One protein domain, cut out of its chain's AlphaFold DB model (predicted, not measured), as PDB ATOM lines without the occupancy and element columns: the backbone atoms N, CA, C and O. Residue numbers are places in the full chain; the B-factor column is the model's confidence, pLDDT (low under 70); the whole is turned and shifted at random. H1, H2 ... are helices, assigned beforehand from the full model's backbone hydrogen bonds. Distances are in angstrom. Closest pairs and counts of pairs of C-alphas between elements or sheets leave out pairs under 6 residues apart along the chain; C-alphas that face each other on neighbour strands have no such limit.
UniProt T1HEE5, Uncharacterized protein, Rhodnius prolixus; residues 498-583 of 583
ATOM      1  N   GLU A 498      44.349 -14.276  43.445       93.62
ATOM      2  CA  GLU A 498      45.735 -14.523  43.854       93.62
ATOM      3  C   GLU A 498      46.722 -14.497  42.678       93.62
ATOM      4  O   GLU A 498      47.853 -14.031  42.843       93.62
ATOM      5  N   SER A 499      46.285 -14.883  41.471       94.00
ATOM      6  CA  SER A 499      47.135 -14.887  40.273       94.00
ATOM      7  C   SER A 499      47.513 -13.484  39.790       94.00
ATOM      8  O   SER A 499      48.478 -13.341  39.040       94.00
ATOM      9  N   ILE A 500      46.825 -12.433  40.261       95.44
ATOM     10  CA  ILE A 500      47.136 -11.035  39.922       95.44
ATOM     11  C   ILE A 500      48.606 -10.727  40.225       95.44
ATOM     12  O   ILE A 500      49.299 -10.161  39.383       95.44
ATOM     13  N   GLY A 501      49.106 -11.137  41.397       93.31
ATOM     14  CA  GLY A 501      50.505 -10.905  41.769       93.31
ATOM     15  C   GLY A 501      51.485 -11.607  40.831       93.31
ATOM     16  O   GLY A 501      52.481 -11.013  40.430       93.31
ATOM     17  N   GLN A 502      51.162 -12.838  40.432       92.38
ATOM     18  CA  GLN A 502      52.009 -13.664  39.569       92.38
ATOM     19  C   GLN A 502      52.087 -13.112  38.143       92.38
ATOM     20  O   GLN A 502      53.163 -13.102  37.552       92.38
ATOM     21  N   LEU A 503      50.971 -12.615  37.599       94.38
ATOM     22  CA  LEU A 503      50.930 -12.082  36.237       94.38
ATOM     23  C   LEU A 503      51.294 -10.602  36.120       94.38
ATOM     24  O   LEU A 503      51.577 -10.148  35.015       94.38
ATOM     25  N   THR A 504      51.356  -9.845  37.217       94.50
ATOM     26  CA  THR A 504      51.691  -8.408  37.171       94.50
ATOM     27  C   THR A 504      52.970  -8.094  36.373       94.50
ATOM     28  O   THR A 504      52.911  -7.198  35.532       94.50
ATOM     29  N   PRO A 505      54.096  -8.825  36.517       94.62
ATOM     30  CA  PRO A 505      55.291  -8.577  35.704       94.62
ATOM     31  C   PRO A 505      55.053  -8.742  34.195       94.62
ATOM     32  O   PRO A 505      55.581  -7.972  33.394       94.62
ATOM     33  N   VAL A 506      54.228  -9.718  33.800       95.56
ATOM     34  CA  VAL A 506      53.834  -9.934  32.399       95.56
ATOM     35  C   VAL A 506      52.985  -8.767  31.902       95.56
ATOM     36  O   VAL A 506      53.261  -8.234  30.831       95.56
ATOM     37  N   LEU A 507      52.005  -8.321  32.694       95.12
ATOM     38  CA  LEU A 507      51.145  -7.187  32.344       95.12
ATOM     39  C   LEU A 507      51.942  -5.887  32.181       95.12
ATOM     40  O   LEU A 507      51.697  -5.141  31.239       95.12
ATOM     41  N   LEU A 508      52.924  -5.634  33.053       94.81
ATOM     42  CA  LEU A 508      53.808  -4.469  32.952       94.81
ATOM     43  C   LEU A 508      54.678  -4.516  31.693       94.81
ATOM     44  O   LEU A 508      54.789  -3.511  31.001       94.81
ATOM     45  N   ARG A 509      55.241  -5.685  31.357       94.69
ATOM     46  CA  ARG A 509      56.002  -5.884  30.113       94.69
ATOM     47  C   ARG A 509      55.143  -5.628  28.875       94.69
ATOM     48  O   ARG A 509      55.603  -4.995  27.931       94.69
ATOM     49  N   LEU A 510      53.904  -6.122  28.866       93.12
ATOM     50  CA  LEU A 510      52.973  -5.881  27.763       93.12
ATOM     51  C   LEU A 510      52.585  -4.402  27.672       93.12
ATOM     52  O   LEU A 510      52.496  -3.862  26.573       93.12
ATOM     53  N   LEU A 511      52.393  -3.735  28.812       91.50
ATOM     54  CA  LEU A 511      52.074  -2.312  28.851       91.50
ATOM     55  C   LEU A 511      53.239  -1.463  28.328       91.50
ATOM     56  O   LEU A 511      53.009  -0.518  27.583       91.50
ATOM     57  N   ASP A 512      54.477  -1.828  28.662       92.44
ATOM     58  CA  ASP A 512      55.687  -1.174  28.152       92.44
ATOM     59  C   ASP A 512      55.852  -1.390  26.640       92.44
ATOM     60  O   ASP A 512      56.138  -0.454  25.891       92.44
ATOM     61  N   ALA A 513      55.551  -2.598  26.151       90.50
ATOM     62  CA  ALA A 513      55.514  -2.872  24.717       90.50
ATOM     63  C   ALA A 513      54.475  -1.995  23.999       90.50
ATOM     64  O   ALA A 513      54.792  -1.380  22.981       90.50
ATOM     65  N   HIS A 514      53.261  -1.865  24.545       87.25
ATOM     66  CA  HIS A 514      52.233  -0.965  24.005       87.25
ATOM     67  C   HIS A 514      52.632   0.508  24.105       87.25
ATOM     68  O   HIS A 514      52.372   1.275  23.176       87.25
ATOM     69  N   TYR A 515      53.321   0.910  25.175       87.94
ATOM     70  CA  TYR A 515      53.892   2.250  25.291       87.94
ATOM     71  C   TYR A 515      54.883   2.534  24.161       87.94
ATOM     72  O   TYR A 515      54.843   3.621  23.591       87.94
ATOM     73  N   GLY A 516      55.746   1.581  23.799       85.69
ATOM     74  CA  GLY A 516      56.725   1.738  22.721       85.69
ATOM     75  C   GLY A 516      56.116   1.684  21.317       85.69
ATOM     76  O   GLY A 516      56.412   2.544  20.488       85.69
ATOM     77  N   LEU A 517      55.254   0.695  21.065       83.38
ATOM     78  CA  LEU A 517      54.788   0.318  19.725       83.38
ATOM     79  C   LEU A 517      53.573   1.105  19.226       83.38
ATOM     80  O   LEU A 517      53.386   1.197  18.017       83.38
ATOM     81  N   THR A 518      52.762   1.668  20.126       77.44
ATOM     82  CA  THR A 518      51.563   2.422  19.733       77.44
ATOM     83  C   THR A 518      51.947   3.843  19.326       77.44
ATOM     84  O   THR A 518      52.478   4.615  20.136       77.44
ATOM     85  N   ASP A 519      51.705   4.206  18.069       71.81
ATOM     86  CA  ASP A 519      51.988   5.528  17.515       71.81
ATOM     87  C   ASP A 519      50.964   5.968  16.450       71.81
ATOM     88  O   ASP A 519      50.158   5.185  15.958       71.81
ATOM     89  N   ILE A 520      50.963   7.264  16.104       65.50
ATOM     90  CA  ILE A 520      50.048   7.835  15.087       65.50
ATOM     91  C   ILE A 520      50.367   7.293  13.685       65.50
ATOM     92  O   ILE A 520      49.486   7.197  12.833       65.50
ATOM     93  N   SER A 521      51.644   7.007  13.432       58.19
ATOM     94  CA  SER A 521      52.198   6.679  12.118       58.19
ATOM     95  C   SER A 521      52.235   5.186  11.795       58.19
ATOM     96  O   SER A 521      52.413   4.843  10.626       58.19
ATOM     97  N   GLY A 522      52.088   4.303  12.781       55.94
ATOM     98  CA  GLY A 522      52.340   2.875  12.640       55.94
ATOM     99  C   GLY A 522      51.109   1.993  12.822       55.94
ATOM    100  O   GLY A 522      50.097   2.344  13.427       55.94
ATOM    101  N   ALA A 523      51.212   0.797  12.247       55.91
ATOM    102  CA  ALA A 523      50.277  -0.314  12.410       55.91
ATOM    103  C   ALA A 523      50.870  -1.416  13.314       55.91
ATOM    104  O   ALA A 523      50.490  -2.576  13.206       55.91
ATOM    105  N   ASN A 524      51.851  -1.066  14.155       58.91
ATOM    106  CA  ASN A 524      52.728  -2.042  14.811       58.91
ATOM    107  C   ASN A 524      52.192  -2.569  16.153       58.91
ATOM    108  O   ASN A 524      52.760  -3.515  16.695       58.91
ATOM    109  N   SER A 525      51.127  -1.975  16.694       65.69
ATOM    110  CA  SER A 525      50.479  -2.402  17.938       65.69
ATOM    111  C   SER A 525      49.017  -2.771  17.700       65.69
ATOM    112  O   SER A 525      48.277  -2.018  17.062       65.69
ATOM    113  N   ASP A 526      48.588  -3.890  18.275       76.12
ATOM    114  CA  ASP A 526      47.183  -4.286  18.301       76.12
ATOM    115  C   ASP A 526      46.437  -3.527  19.411       76.12
ATOM    116  O   ASP A 526      46.689  -3.713  20.602       76.12
ATOM    117  N   LEU A 527      45.541  -2.630  19.011       77.12
ATOM    118  CA  LEU A 527      44.834  -1.734  19.924       77.12
ATOM    119  C   LEU A 527      43.806  -2.480  20.772       77.12
ATOM    120  O   LEU A 527      43.660  -2.164  21.949       77.12
ATOM    121  N   GLU A 528      43.160  -3.508  20.216       78.06
ATOM    122  CA  GLU A 528      42.207  -4.339  20.958       78.06
ATOM    123  C   GLU A 528      42.926  -5.065  22.096       78.06
ATOM    124  O   GLU A 528      42.432  -5.124  23.225       78.06
ATOM    125  N   HIS A 529      44.149  -5.539  21.837       86.31
ATOM    126  CA  HIS A 529      44.992  -6.117  22.879       86.31
ATOM    127  C   HIS A 529      45.367  -5.080  23.945       86.31
ATOM    128  O   HIS A 529      45.370  -5.393  25.139       86.31
ATOM    129  N   GLY A 530      45.716  -3.856  23.544       85.12
ATOM    130  CA  GLY A 530      46.010  -2.767  24.477       85.12
ATOM    131  C   GLY A 530      44.820  -2.458  25.395       85.12
ATOM    132  O   GLY A 530      44.975  -2.400  26.617       85.12
ATOM    133  N   THR A 531      43.613  -2.371  24.834       82.00
ATOM    134  CA  THR A 531      42.369  -2.174  25.590       82.00
ATOM    135  C   THR A 531      42.076  -3.334  26.533       82.00
ATOM    136  O   THR A 531      41.780  -3.112  27.710       82.00
ATOM    137  N   ALA A 532      42.197  -4.577  26.061       87.31
ATOM    138  CA  ALA A 532      41.996  -5.762  26.891       87.31
ATOM    139  C   ALA A 532      42.967  -5.780  28.083       87.31
ATOM    140  O   ALA A 532      42.563  -6.078  29.212       87.31
ATOM    141  N   LEU A 533      44.227  -5.388  27.868       91.06
ATOM    142  CA  LEU A 533      45.238  -5.257  28.916       91.06
ATOM    143  C   LEU A 533      44.861  -4.185  29.951       91.06
ATOM    144  O   LEU A 533      44.842  -4.475  31.150       91.06
ATOM    145  N   VAL A 534      44.537  -2.966  29.511       87.19
ATOM    146  CA  VAL A 534      44.169  -1.853  30.406       87.19
ATOM    147  C   VAL A 534      42.893  -2.177  31.188       87.19
ATOM    148  O   VAL A 534      42.837  -1.971  32.403       87.19
ATOM    149  N   SER A 535      41.889  -2.766  30.534       87.50
ATOM    150  CA  SER A 535      40.653  -3.198  31.194       87.50
ATOM    151  C   SER A 535      40.906  -4.309  32.224       87.50
ATOM    152  O   SER A 535      40.367  -4.276  33.335       87.50
ATOM    153  N   THR A 536      41.819  -5.241  31.930       91.75
ATOM    154  CA  THR A 536      42.254  -6.267  32.894       91.75
ATOM    155  C   THR A 536      42.957  -5.651  34.101       91.75
ATOM    156  O   THR A 536      42.651  -6.022  35.234       91.75
ATOM    157  N   LEU A 537      43.851  -4.677  33.890       91.44
ATOM    158  CA  LEU A 537      44.502  -3.933  34.975       91.44
ATOM    159  C   LEU A 537      43.476  -3.191  35.842       91.44
ATOM    160  O   LEU A 537      43.592  -3.208  37.066       91.44
ATOM    161  N   SER A 538      42.441  -2.609  35.232       88.88
ATOM    162  CA  SER A 538      41.326  -1.975  35.947       88.88
ATOM    163  C   SER A 538      40.547  -2.978  36.808       88.88
ATOM    164  O   SER A 538      40.299  -2.726  37.989       88.88
ATOM    165  N   CYS A 539      40.225  -4.159  36.268       89.12
ATOM    166  CA  CYS A 539      39.581  -5.233  37.031       89.12
ATOM    167  C   CYS A 539      40.465  -5.720  38.188       89.12
ATOM    168  O   CYS A 539      39.994  -5.864  39.315       89.12
ATOM    169  N   ALA A 540      41.763  -5.908  37.941       92.44
ATOM    170  CA  ALA A 540      42.722  -6.328  38.954       92.44
ATOM    171  C   ALA A 540      42.919  -5.271  40.056       92.44
ATOM    172  O   ALA A 540      43.037  -5.625  41.230       92.44
ATOM    173  N   ALA A 541      42.899  -3.979  39.710       91.75
ATOM    174  CA  ALA A 541      43.043  -2.877  40.663       91.75
ATOM    175  C   ALA A 541      41.899  -2.831  41.685       91.75
ATOM    176  O   ALA A 541      42.140  -2.493  42.843       91.75
ATOM    177  N   LYS A 542      40.677  -3.224  41.290       91.00
ATOM    178  CA  LYS A 542      39.525  -3.328  42.207       91.00
ATOM    179  C   LYS A 542      39.741  -4.368  43.311       91.00
ATOM    180  O   LYS A 542      39.175  -4.226  44.389       91.00
ATOM    181  N   LEU A 543      40.548  -5.400  43.050       93.94
ATOM    182  CA  LEU A 543      40.767  -6.526  43.964       93.94
ATOM    183  C   LEU A 543      42.086  -6.421  44.732       93.94
ATOM    184  O   LEU A 543      42.130  -6.695  45.929       93.94
ATOM    185  N   LYS A 544      43.172  -6.029  44.056       94.62
ATOM    186  CA  LYS A 544      44.518  -5.901  44.634       94.62
ATOM    187  C   LYS A 544      45.172  -4.567  44.239       94.62
ATOM    188  O   LYS A 544      46.171  -4.564  43.513       94.62
ATOM    189  N   PRO A 545      44.675  -3.424  44.750       92.81
ATOM    190  CA  PRO A 545      45.175  -2.101  44.365       92.81
ATOM    191  C   PRO A 545      46.664  -1.911  44.679       92.81
ATOM    192  O   PRO A 545      47.387  -1.328  43.879       92.81
ATOM    193  N   GLY A 546      47.155  -2.458  45.799       92.88
ATOM    194  CA  GLY A 546      48.566  -2.335  46.188       92.88
ATOM    195  C   GLY A 546      49.541  -3.007  45.215       92.88
ATOM    196  O   GLY A 546      50.639  -2.501  45.003       92.88
ATOM    197  N   VAL A 547      49.136  -4.111  44.578       92.38
ATOM    198  CA  VAL A 547      49.961  -4.795  43.569       92.38
ATOM    199  C   VAL A 547      49.976  -3.983  42.272       92.38
ATOM    200  O   VAL A 547      51.042  -3.721  41.718       92.38
ATOM    201  N   ILE A 548      48.798  -3.532  41.828       93.25
ATOM    202  CA  ILE A 548      48.628  -2.788  40.572       93.25
ATOM    203  C   ILE A 548      49.164  -1.352  40.654       93.25
ATOM    204  O   ILE A 548      49.463  -0.756  39.622       93.25
ATOM    205  N   ALA A 549      49.389  -0.807  41.854       92.25
ATOM    206  CA  ALA A 549      49.982   0.519  42.044       92.25
ATOM    207  C   ALA A 549      51.313   0.708  41.287       92.25
ATOM    208  O   ALA A 549      51.613   1.809  40.831       92.25
ATOM    209  N   GLN A 550      52.073  -0.372  41.080       92.06
ATOM    210  CA  GLN A 550      53.321  -0.371  40.305       92.06
ATOM    211  C   GLN A 550      53.114  -0.036  38.817       92.06
ATOM    212  O   GLN A 550      54.021   0.488  38.178       92.06
ATOM    213  N   ALA A 551      51.926  -0.303  38.263       90.81
ATOM    214  CA  ALA A 551      51.582   0.004  36.876       90.81
ATOM    215  C   ALA A 551      51.180   1.469  36.665       90.81
ATOM    216  O   ALA A 551      51.227   1.948  35.534       90.81
ATOM    217  N   ILE A 552      50.801   2.193  37.726       90.50
ATOM    218  CA  ILE A 552      50.248   3.554  37.631       90.50
ATOM    219  C   ILE A 552      51.189   4.526  36.900       90.50
ATOM    220  O   ILE A 552      50.710   5.215  36.001       90.50
ATOM    221  N   PRO A 553      52.503   4.599  37.199       93.00
ATOM    222  CA  PRO A 553      53.390   5.533  36.502       93.00
ATOM    223  C   PRO A 553      53.461   5.265  34.995       93.00
ATOM    224  O   PRO A 553      53.437   6.199  34.196       93.00
ATOM    225  N   LEU A 554      53.510   3.986  34.605       91.50
ATOM    226  CA  LEU A 554      53.556   3.591  33.202       91.50
ATOM    227  C   LEU A 554      52.216   3.854  32.509       91.50
ATOM    228  O   LEU A 554      52.209   4.424  31.425       91.50
ATOM    229  N   LEU A 555      51.091   3.547  33.164       88.56
ATOM    230  CA  LEU A 555      49.751   3.880  32.674       88.56
ATOM    231  C   LEU A 555      49.598   5.385  32.436       88.56
ATOM    232  O   LEU A 555      49.136   5.777  31.373       88.56
ATOM    233  N   LEU A 556      50.043   6.234  33.367       88.56
ATOM    234  CA  LEU A 556      49.998   7.691  33.196       88.56
ATOM    235  C   LEU A 556      50.826   8.158  31.991       88.56
ATOM    236  O   LEU A 556      50.385   9.035  31.245       88.56
ATOM    237  N   ASN A 557      52.003   7.565  31.775       89.50
ATOM    238  CA  ASN A 557      52.828   7.854  30.601       89.50
ATOM    239  C   ASN A 557      52.151   7.396  29.304       89.50
ATOM    240  O   ASN A 557      52.130   8.165  28.340       89.50
ATOM    241  N   CYS A 558      51.563   6.197  29.290       86.38
ATOM    242  CA  CYS A 558      50.756   5.693  28.182       86.38
ATOM    243  C   CYS A 558      49.608   6.648  27.869       86.38
ATOM    244  O   CYS A 558      49.558   7.187  26.770       86.38
ATOM    245  N   THR A 559      48.754   6.951  28.849       83.19
ATOM    246  CA  THR A 559      47.613   7.857  28.688       83.19
ATOM    247  C   THR A 559      48.054   9.224  28.174       83.19
ATOM    248  O   THR A 559      47.463   9.741  27.232       83.19
ATOM    249  N   ARG A 560      49.133   9.808  28.716       85.12
ATOM    250  CA  ARG A 560      49.655  11.094  28.232       85.12
ATOM    251  C   ARG A 560      50.118  11.013  26.778       85.12
ATOM    252  O   ARG A 560      49.785  11.896  25.992       85.12
ATOM    253  N   LYS A 561      50.895   9.984  26.424       85.12
ATOM    254  CA  LYS A 561      51.386   9.774  25.055       85.12
ATOM    255  C   LYS A 561      50.209   9.608  24.089       85.12
ATOM    256  O   LYS A 561      50.142  10.315  23.090       85.12
ATOM    257  N   TRP A 562      49.283   8.718  24.415       81.88
ATOM    258  CA  TRP A 562      48.157   8.335  23.573       81.88
ATOM    259  C   TRP A 562      47.136   9.465  23.399       81.88
ATOM    260  O   TRP A 562      46.699   9.716  22.280       81.88
ATOM    261  N   LEU A 563      46.844  10.242  24.450       78.19
ATOM    262  CA  LEU A 563      45.989  11.433  24.347       78.19
ATOM    263  C   LEU A 563      46.605  12.524  23.464       78.19
ATOM    264  O   LEU A 563      45.914  13.087  22.618       78.19
ATOM    265  N   LEU A 564      47.907  12.802  23.614       81.25
ATOM    266  CA  LEU A 564      48.608  13.753  22.740       81.25
ATOM    267  C   LEU A 564      48.582  13.286  21.281       81.25
ATOM    268  O   LEU A 564      48.448  14.089  20.360       81.25
ATOM    269  N   GLN A 565      48.704  11.977  21.070       77.50
ATOM    270  CA  GLN A 565      48.660  11.380  19.745       77.50
ATOM    271  C   GLN A 565      47.262  11.434  19.123       77.50
ATOM    272  O   GLN A 565      47.128  11.734  17.935       77.50
ATOM    273  N   TYR A 566      46.224  11.236  19.929       71.06
ATOM    274  CA  TYR A 566      44.834  11.412  19.529       71.06
ATOM    275  C   TYR A 566      44.521  12.859  19.123       71.06
ATOM    276  O   TYR A 566      43.960  13.091  18.052       71.06
ATOM    277  N   GLU A 567      44.942  13.840  19.927       71.00
ATOM    278  CA  GLU A 567      44.769  15.270  19.636       71.00
ATOM    279  C   GLU A 567      45.475  15.672  18.330       71.00
ATOM    280  O   GLU A 567      44.906  16.354  17.476       71.00
ATOM    281  N   GLN A 568      46.696  15.180  18.111       69.25
ATOM    282  CA  GLN A 568      47.423  15.391  16.857       69.25
ATOM    283  C   GLN A 568      46.731  14.705  15.667       69.25
ATOM    284  O   GLN A 568      46.683  15.273  14.572       69.25
ATOM    285  N   GLY A 569      46.159  13.516  15.878       64.00
ATOM    286  CA  GLY A 569      45.359  12.784  14.897       64.00
ATOM    287  C   GLY A 569      44.063  13.501  14.505       64.00
ATOM    288  O   GLY A 569      43.689  13.454  13.333       64.00
ATOM    289  N   MET A 570      43.433  14.244  15.425       52.59
ATOM    290  CA  MET A 570      42.243  15.067  15.141       52.59
ATOM    291  C   MET A 570      42.458  16.111  14.052       52.59
ATOM    292  O   MET A 570      41.543  16.404  13.284       52.59
ATOM    293  N   SER A 571      43.678  16.633  13.937       52.59
ATOM    294  CA  SER A 571      44.034  17.595  12.892       52.59
ATOM    295  C   SER A 571      44.278  16.953  11.515       52.59
ATOM    296  O   SER A 571      44.273  17.651  10.501       52.59
ATOM    297  N   LYS A 572      44.483  15.628  11.453       48.66
ATOM    298  CA  LYS A 572      44.904  14.884  10.253       48.66
ATOM    299  C   LYS A 572      43.931  13.745   9.934       48.66
ATOM    300  O   LYS A 572      44.227  12.569  10.122       48.66
ATOM    301  N   SER A 573      42.795  14.123   9.353       44.28
ATOM    302  CA  SER A 573      41.748  13.241   8.815       44.28
ATOM    303  C   SER A 573      41.041  12.337   9.836       44.28
ATOM    304  O   SER A 573      41.631  11.741  10.736       44.28
ATOM    305  N   SER A 574      39.738  12.175   9.629       46.28
ATOM    306  CA  SER A 574      38.827  11.405  10.474       46.28
ATOM    307  C   SER A 574      39.213   9.930  10.649       46.28
ATOM    308  O   SER A 574      38.808   9.333  11.635       46.28
ATOM    309  N   TYR A 575      40.025   9.333   9.770       37.88
ATOM    310  CA  TYR A 575      40.388   7.908   9.838       37.88
ATOM    311  C   TYR A 575      41.332   7.541  10.996       37.88
ATOM    312  O   TYR A 575      41.285   6.408  11.476       37.88
ATOM    313  N   THR A 576      42.162   8.476  11.465       37.53
ATOM    314  CA  THR A 576      43.180   8.218  12.502       37.53
ATOM    315  C   THR A 576      42.615   8.302  13.924       37.53
ATOM    316  O   THR A 576      43.167   7.679  14.824       37.53
ATOM    317  N   LEU A 577      41.494   9.012  14.123       38.28
ATOM    318  CA  LEU A 577      40.817   9.187  15.419       38.28
ATOM    319  C   LEU A 577      40.379   7.858  16.046       38.28
ATOM    320  O   LEU A 577      40.547   7.634  17.239       38.28
ATOM    321  N   TYR A 578      39.790   6.981  15.236       39.78
ATOM    322  CA  TYR A 578      39.017   5.840  15.732       39.78
ATOM    323  C   TYR A 578      39.859   4.758  16.409       39.78
ATOM    324  O   TYR A 578      39.353   3.992  17.220       39.78
ATOM    325  N   LYS A 579      41.157   4.726  16.101       40.03
ATOM    326  CA  LYS A 579      42.133   3.822  16.713       40.03
ATOM    327  C   LYS A 579      42.384   4.132  18.196       40.03
ATOM    328  O   LYS A 579      42.740   3.245  18.956       40.03
ATOM    329  N   TRP A 580      42.178   5.376  18.615       42.69
ATOM    330  CA  TRP A 580      42.562   5.854  19.945       42.69
ATOM    331  C   TRP A 580      41.424   5.870  20.962       42.69
ATOM    332  O   TRP A 580      41.698   5.902  22.149       42.69
ATOM    333  N   VAL A 581      40.161   5.834  20.521       40.88
ATOM    334  CA  VAL A 581      38.979   5.882  21.412       40.88
ATOM    335  C   VAL A 581      38.892   4.649  22.329       40.88
ATOM    336  O   VAL A 581      38.244   4.690  23.371       40.88
ATOM    337  N   TRP A 582      39.559   3.560  21.946       41.81
ATOM    338  CA  TRP A 582      39.577   2.284  22.656       41.81
ATOM    339  C   TRP A 582      40.594   2.214  23.815       41.81
ATOM    340  O   TRP A 582      40.441   1.356  24.687       41.81
ATOM    341  N   LEU A 583      41.619   3.077  23.831       35.34
ATOM    342  CA  LEU A 583      42.682   3.142  24.851       35.34
ATOM    343  C   LEU A 583      42.441   4.299  25.823       35.34
ATOM    344  O   LEU A 583      42.716   4.102  27.031       35.34
TER     345      LEU A 583
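What this domain is: This is residues 498 to 583 of the 583 residues of an uncharacterized protein of Rhodnius prolixus (UniProt T1HEE5). Three helices, H1, H2 and H3, make a rod-shaped up-and-down bundle, each running against the one before; after H3 the chain's last residues, with short H4, fold back. The 86 printed residues hold four named helices, H1 to H4 in order, and no named strand: class all helix, compact, radius of gyration of the C-alphas 13.7 A, spans 45 by 19 by 17 A.

Where its parts are: H1, residues 499 to 517, begins at C-alpha (47.135, -14.887, 40.273) and spans 26.7 A. H2 is residues 527 to 543, 24.8 A; H3, residues 545 to 570, 34.0 A; H4, residues 574 to 577, ends at C-alpha (40.817, 9.187, 15.419).

How they stand to each other: The hub H3 touches H1 (C-alphas of Tyr 515 and Cys 558 closest, 5.5 A) at a shallow tilt of 22 degrees, the same way. H2 and H3, a helical hairpin, touch through residues 537 to 541 and 547 to 549 alone, closest C-alphas Ala 541 and Ile 548, 5.6 A. O i to N i+4 pairs within hydrogen-bond range are 13 of 15 in H1, 12 of 13 in H2 and 17 of 22 in H3; H4 is too short for one.

The domain as a whole: The C-alphas of Glu 498 and Ser 573, the two farthest apart, are 44.9 A apart. The printed part has no cut and no long link; pLDDT is under 70 at residues 520 to 525 and 568 to 583.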